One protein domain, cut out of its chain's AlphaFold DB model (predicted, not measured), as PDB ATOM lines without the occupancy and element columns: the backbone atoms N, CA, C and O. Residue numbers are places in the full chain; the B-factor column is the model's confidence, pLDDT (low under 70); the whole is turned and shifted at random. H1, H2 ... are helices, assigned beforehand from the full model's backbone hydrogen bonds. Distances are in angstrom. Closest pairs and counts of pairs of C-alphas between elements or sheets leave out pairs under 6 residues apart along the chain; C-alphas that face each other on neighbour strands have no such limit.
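AT A GLANCE: This is residues 9 to 60 of the 64 residues of the protein "Polyphosphate kinase 2" of Crenothrix polyspora (UniProt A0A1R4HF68). What is the main shape? One long helix, H1, makes the longest axis; from its end the link, residues 37 to 51, folds back to a short helix, H2, which points toward the middle of H1, leaving an open frame. What builds it? The printed part has 52 residues with two named helices, H1 then H2, and no named strand; it is all helix. It is loose, with a radius of gyration of the C-alphas of 13.9 A, and flat, 41 by 28 by 11 A.

HOW THE PARTS SIT: How do the helices stand? H1, residues 9 to 36, and H2, residues 52 to 59, are close but not clearly touching; their closest C-alphas, of Gln 23 and Thr 59, are 7.3 A apart. Their lines are only just about perpendicular, at 70.4 degrees. What of their backbones? Every O i to N i+4 pair is within hydrogen-bond range in H1, and 3 of 4 in H2.

IN THESE COORDINATES: Where is H1? It runs 41.4 A from C-alpha 9 at (12.052, -0.380, -11.062). Where is H2? It runs 10.7 A to C-alpha 59 at (19.119, 18.764, 1.122).

THE WHOLE: Is anything cut or long? The printed part has no cut, and H1 to H2 is a long link of 15 residues. Where is confidence low? Residues 9 to 10 have pLDDT under 70.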
ATOM      1  N   VAL A   9      10.830  -1.002 -10.540       60.72
ATOM      2  CA  VAL A   9      12.052  -0.380 -11.062       60.72
ATOM      3  C   VAL A   9      11.745   0.971 -11.714       60.72
ATOM      4  O   VAL A   9      12.510   1.910 -11.504       60.72
ATOM      5  N   SER A  10      10.617   1.102 -12.429       67.12
ATOM      6  CA  SER A  10      10.226   2.367 -13.078       67.12
ATOM      7  C   SER A  10      10.059   3.490 -12.061       67.12
ATOM      8  O   SER A  10      10.593   4.580 -12.235       67.12
ATOM      9  N   ASP A  11       9.394   3.199 -10.945       74.94
ATOM     10  CA  ASP A  11       9.024   4.217  -9.958       74.94
ATOM     11  C   ASP A  11      10.248   4.731  -9.193       74.94
ATOM     12  O   ASP A  11      10.346   5.916  -8.879       74.94
ATOM     13  N   LYS A  12      11.240   3.862  -8.961       76.75
ATOM     14  CA  LYS A  12      12.527   4.259  -8.373       76.75
ATOM     15  C   LYS A  12      13.343   5.151  -9.305       76.75
ATOM     16  O   LYS A  12      14.022   6.051  -8.813       76.75
ATOM     17  N   ILE A  13      13.306   4.897 -10.614       79.38
ATOM     18  CA  ILE A  13      13.980   5.739 -11.615       79.38
ATOM     19  C   ILE A  13      13.299   7.111 -11.655       79.38
ATOM     20  O   ILE A  13      13.963   8.117 -11.413       79.38
ATOM     21  N   HIS A  14      11.970   7.147 -11.787       88.38
ATOM     22  CA  HIS A  14      11.195   8.392 -11.766       88.38
ATOM     23  C   HIS A  14      11.402   9.206 -10.483       88.38
ATOM     24  O   HIS A  14      11.529  10.430 -10.536       88.38
ATOM     25  N   TYR A  15      11.480   8.538  -9.329       88.69
ATOM     26  CA  TYR A  15      11.770   9.196  -8.059       88.69
ATOM     27  C   TYR A  15      13.150   9.866  -8.061       88.69
ATOM     28  O   TYR A  15      13.264  11.022  -7.660       88.69
ATOM     29  N   LYS A  16      14.195   9.170  -8.527       87.94
ATOM     30  CA  LYS A  16      15.560   9.717  -8.576       87.94
ATOM     31  C   LYS A  16      15.676  10.904  -9.528       87.94
ATOM     32  O   LYS A  16      16.313  11.891  -9.169       87.94
ATOM     33  N   ASP A  17      15.045  10.824 -10.695       91.19
ATOM     34  CA  ASP A  17      15.045  11.918 -11.670       91.19
ATOM     35  C   ASP A  17      14.343  13.153 -11.101       91.19
ATOM     36  O   ASP A  17      14.880  14.259 -11.144       91.19
ATOM     37  N   THR A  18      13.183  12.952 -10.472       91.56
ATOM     38  CA  THR A  18      12.441  14.029  -9.804       91.56
ATOM     39  C   THR A  18      13.255  14.645  -8.669       91.56
ATOM     40  O   THR A  18      13.350  15.867  -8.569       91.56
ATOM     41  N   LEU A  19      13.887  13.815  -7.834       89.94
ATOM     42  CA  LEU A  19      14.735  14.277  -6.739       89.94
ATOM     43  C   LEU A  19      15.895  15.137  -7.257       89.94
ATOM     44  O   LEU A  19      16.164  16.194  -6.691       89.94
ATOM     45  N   LYS A  20      16.537  14.730  -8.358       90.88
ATOM     46  CA  LYS A  20      17.615  15.498  -8.993       90.88
ATOM     47  C   LYS A  20      17.128  16.856  -9.506       90.88
ATOM     48  O   LYS A  20      17.813  17.857  -9.310       90.88
ATOM     49  N   LEU A  21      15.954  16.909 -10.139       93.25
ATOM     50  CA  LEU A  21      15.361  18.173 -10.590       93.25
ATOM     51  C   LEU A  21      15.072  19.110  -9.410       93.25
ATOM     52  O   LEU A  21      15.425  20.285  -9.462       93.25
ATOM     53  N   LEU A  22      14.516  18.588  -8.315       93.56
ATOM     54  CA  LEU A  22      14.271  19.371  -7.100       93.56
ATOM     55  C   LEU A  22      15.568  19.880  -6.459       93.56
ATOM     56  O   LEU A  22      15.601  21.008  -5.977       93.56
ATOM     57  N   GLN A  23      16.647  19.094  -6.486       93.25
ATOM     58  CA  GLN A  23      17.961  19.540  -6.011       93.25
ATOM     59  C   GLN A  23      18.509  20.708  -6.842       93.25
ATOM     60  O   GLN A  23      19.070  21.641  -6.274       93.25
ATOM     61  N   ILE A  24      18.304  20.710  -8.165       93.62
ATOM     62  CA  ILE A  24      18.681  21.846  -9.026       93.62
ATOM     63  C   ILE A  24      17.907  23.108  -8.625       93.62
ATOM     64  O   ILE A  24      18.500  24.178  -8.490       93.62
ATOM     65  N   GLU A  25      16.595  23.000  -8.409       95.19
ATOM     66  CA  GLU A  25      15.788  24.145  -7.972       95.19
ATOM     67  C   GLU A  25      16.182  24.627  -6.566       95.19
ATOM     68  O   GLU A  25      16.224  25.832  -6.313       95.19
ATOM     69  N   LEU A  26      16.570  23.713  -5.672       94.31
ATOM     70  CA  LEU A  26      17.073  24.058  -4.345       94.31
ATOM     71  C   LEU A  26      18.379  24.870  -4.414       94.31
ATOM     72  O   LEU A  26      18.507  25.859  -3.694       94.31
ATOM     73  N   VAL A  27      19.313  24.522  -5.309       93.94
ATOM     74  CA  VAL A  27      20.539  25.313  -5.550       93.94
ATOM     75  C   VAL A  27      20.194  26.731  -6.008       93.94
ATOM     76  O   VAL A  27      20.795  27.701  -5.547       93.94
ATOM     77  N   LYS A  28      19.205  26.886  -6.897       94.56
ATOM     78  CA  LYS A  28      18.758  28.212  -7.352       94.56
ATOM     79  C   LYS A  28      18.193  29.043  -6.198       94.56
ATOM     80  O   LYS A  28      18.526  30.224  -6.097       94.56
ATOM     81  N   LEU A  29      17.394  28.432  -5.318       94.56
ATOM     82  CA  LEU A  29      16.877  29.084  -4.112       94.56
ATOM     83  C   LEU A  29      18.016  29.523  -3.179       94.56
ATOM     84  O   LEU A  29      18.027  30.667  -2.734       94.56
ATOM     85  N   GLN A  30      18.995  28.652  -2.920       93.19
ATOM     86  CA  GLN A  30      20.157  28.989  -2.092       93.19
ATOM     87  C   GLN A  30      20.948  30.163  -2.680       93.19
ATOM     88  O   GLN A  30      21.240  31.123  -1.970       93.19
ATOM     89  N   ASN A  31      21.222  30.136  -3.988       95.00
ATOM     90  CA  ASN A  31      21.912  31.226  -4.678       95.00
ATOM     91  C   ASN A  31      21.155  32.556  -4.567       95.00
ATOM     92  O   ASN A  31      21.779  33.602  -4.407       95.00
ATOM     93  N   HIS A  32      19.822  32.528  -4.639       96.44
ATOM     94  CA  HIS A  32      18.992  33.717  -4.455       96.44
ATOM     95  C   HIS A  32      19.111  34.286  -3.034       96.44
ATOM     96  O   HIS A  32      19.377  35.475  -2.879       96.44
ATOM     97  N   ILE A  33      18.985  33.428  -2.018       96.88
ATOM     98  CA  ILE A  33      19.097  33.809  -0.602       96.88
ATOM     99  C   ILE A  33      20.473  34.427  -0.318       96.88
ATOM    100  O   ILE A  33      20.554  35.503   0.269       96.88
ATOM    101  N   ILE A  34      21.550  33.795  -0.801       95.38
ATOM    102  CA  ILE A  34      22.925  34.303  -0.658       95.38
ATOM    103  C   ILE A  34      23.072  35.661  -1.349       95.38
ATOM    104  O   ILE A  34      23.594  36.600  -0.751       95.38
ATOM    105  N   LYS A  35      22.598  35.787  -2.595       97.62
ATOM    106  CA  LYS A  35      22.711  37.023  -3.384       97.62
ATOM    107  C   LYS A  35      22.015  38.209  -2.714       97.62
ATOM    108  O   LYS A  35      22.517  39.327  -2.804       97.62
ATOM    109  N   ASN A  36      20.879  37.972  -2.069       97.81
ATOM    110  CA  ASN A  36      20.104  39.014  -1.402       97.81
ATOM    111  C   ASN A  36      20.515  39.239   0.058       97.81
ATOM    112  O   ASN A  36      19.990  40.149   0.694       97.81
ATOM    113  N   ASN A  37      21.444  38.435   0.591       96.12
ATOM    114  CA  ASN A  37      21.794  38.412   2.013       96.12
ATOM    115  C   ASN A  37      20.589  38.094   2.930       96.12
ATOM    116  O   ASN A  37      20.512  38.557   4.072       96.12
ATOM    117  N   ASP A  38      19.653  37.290   2.421       96.69
ATOM    118  CA  ASP A  38      18.506  36.782   3.168       96.69
ATOM    119  C   ASP A  38      18.927  35.613   4.076       96.69
ATOM    120  O   ASP A  38      19.993  35.011   3.920       96.69
ATOM    121  N   LYS A  39      18.073  35.249   5.038       94.44
ATOM    122  CA  LYS A  39      18.298  34.108   5.938       94.44
ATOM    123  C   LYS A  39      17.110  33.159   5.896       94.44
ATOM    124  O   LYS A  39      15.966  33.598   5.963       94.44
ATOM    125  N   ILE A  40      17.390  31.858   5.846       94.19
ATOM    126  CA  ILE A  40      16.379  30.799   5.893       94.19
ATOM    127  C   ILE A  40      16.673  29.831   7.041       94.19
ATOM    128  O   ILE A  40      17.822  29.461   7.273       94.19
ATOM    129  N   LEU A  41      15.624  29.421   7.757       94.75
ATOM    130  CA  LEU A  41      15.663  28.370   8.771       94.75
ATOM    131  C   LEU A  41      14.726  27.244   8.333       94.75
ATOM    132  O   LEU A  41      13.551  27.490   8.069       94.75
ATOM    133  N   ILE A  42      15.240  26.016   8.276       92.81
ATOM    134  CA  ILE A  42      14.455  24.820   7.960       92.81
ATOM    135  C   ILE A  42      14.463  23.914   9.190       92.81
ATOM    136  O   ILE A  42      15.520  23.442   9.607       92.81
ATOM    137  N   LEU A  43      13.286  23.681   9.774       94.19
ATOM    138  CA  LEU A  43      13.110  22.803  10.928       94.19
ATOM    139  C   LEU A  43      12.610  21.430  10.465       94.19
ATOM    140  O   LEU A  43      11.581  21.331   9.797       94.19
ATOM    141  N   PHE A  44      13.326  20.372  10.842       91.94
ATOM    142  CA  PHE A  44      12.938  18.990  10.563       91.94
ATOM    143  C   PHE A  44      12.481  18.302  11.852       91.94
ATOM    144  O   PHE A  44      13.300  17.971  12.705       91.94
ATOM    145  N   GLU A  45      11.184  18.028  11.961       94.25
ATOM    146  CA  GLU A  45      10.570  17.365  13.118       94.25
ATOM    147  C   GLU A  45      10.161  15.917  12.819       94.25
ATOM    148  O   GLU A  45       9.960  15.520  11.671       94.25
ATOM    149  N   GLY A  46      10.059  15.088  13.863       93.00
ATOM    150  CA  GLY A  46       9.541  13.721  13.744       93.00
ATOM    151  C   GLY A  46       9.984  12.791  14.870       93.00
ATOM    152  O   GLY A  46      10.806  13.156  15.707       93.00
ATOM    153  N   ARG A  47       9.517  11.542  14.849       93.56
ATOM    154  CA  ARG A  47       9.933  10.509  15.816       93.56
ATOM    155  C   ARG A  47      11.359  10.017  15.571       93.56
ATOM    156  O   ARG A  47      11.923  10.247  14.494       93.56
ATOM    157  N   ASP A  48      11.939   9.358  16.571       91.56
ATOM    158  CA  ASP A  48      13.191   8.623  16.383       91.56
ATOM    159  C   ASP A  48      13.051   7.619  15.221       91.56
ATOM    160  O   ASP A  48      11.954   7.124  14.952       91.56
ATOM    161  N   ALA A  49      14.127   7.424  14.457       88.81
ATOM    162  CA  ALA A  49      14.154   6.694  13.181       88.81
ATOM    163  C   ALA A  49      13.201   7.206  12.069       88.81
ATOM    164  O   ALA A  49      13.074   6.573  11.024       88.81
ATOM    165  N   GLY A  50      12.586   8.389  12.211       91.12
ATOM    166  CA  GLY A  50      11.674   8.977  11.213       91.12
ATOM    167  C   GLY A  50      12.324   9.468   9.908       91.12
ATOM    168  O   GLY A  50      11.678  10.159   9.128       91.12
ATOM    169  N   GLY A  51      13.606   9.170   9.675       89.88
ATOM    170  CA  GLY A  51      14.301   9.497   8.424       89.88
ATOM    171  C   GLY A  51      14.783  10.946   8.278       89.88
ATOM    172  O   GLY A  51      15.227  11.315   7.194       89.88
ATOM    173  N   LYS A  52      14.749  11.755   9.348       91.88
ATOM    174  CA  LYS A  52      15.184  13.167   9.333       91.88
ATOM    175  C   LYS A  52      16.624  13.347   8.841       91.88
ATOM    176  O   LYS A  52      16.856  14.135   7.934       91.88
ATOM    177  N   ASP A  53      17.559  12.558   9.375       89.19
ATOM    178  CA  ASP A  53      18.979  12.590   8.985       89.19
ATOM    179  C   ASP A  53      19.174  12.300   7.485       89.19
ATOM    180  O   ASP A  53      19.881  13.016   6.779       89.19
ATOM    181  N   GLY A  54      18.464  11.297   6.960       88.69
ATOM    182  CA  GLY A  54      18.512  10.959   5.538       88.69
ATOM    183  C   GLY A  54      17.907  12.034   4.630       88.69
ATOM    184  O   GLY A  54      18.299  12.138   3.470       88.69
ATOM    185  N   THR A  55      16.954  12.823   5.129       89.38
ATOM    186  CA  THR A  55      16.403  13.974   4.401       89.38
ATOM    187  C   THR A  55      17.390  15.136   4.394       89.38
ATOM    188  O   THR A  55      17.684  15.638   3.313       89.38
ATOM    189  N   ILE A  56      17.976  15.487   5.545       87.44
ATOM    190  CA  ILE A  56      18.986  16.555   5.660       87.44
ATOM    191  C   ILE A  56      20.151  16.298   4.697       87.44
ATOM    192  O   ILE A  56      20.483  17.163   3.895       87.44
ATOM    193  N   LYS A  57      20.679  15.067   4.661       85.81
ATOM    194  CA  LYS A  57      21.770  14.670   3.747       85.81
ATOM    195  C   LYS A  57      21.457  14.822   2.256       85.81
ATOM    196  O   LYS A  57      22.374  14.852   1.449       85.81
ATOM    197  N   ARG A  58      20.179  14.834   1.862       82.94
ATOM    198  CA  ARG A  58      19.762  15.040   0.460       82.94
ATOM    199  C   ARG A  58      19.509  16.509   0.140       82.94
ATOM    200  O   ARG A  58      19.528  16.872  -1.036       82.94
ATOM    201  N   THR A  59      19.218  17.302   1.171       78.94
ATOM    202  CA  THR A  59      19.119  18.764   1.122       78.94
ATOM    203  C   THR A  59      20.507  19.404   1.081       78.94
ATOM    204  O   THR A  59      20.671  20.407   0.390       78.94
ATOM    205  N   ASP A  60      21.500  18.800   1.742       71.50
ATOM    206  CA  ASP A  60      22.914  19.105   1.520       71.50
ATOM    207  C   ASP A  60      23.283  18.705   0.092       71.50
ATOM    208  O   ASP A  60      23.433  17.531  -0.254       71.50
TER     209      ASP A  60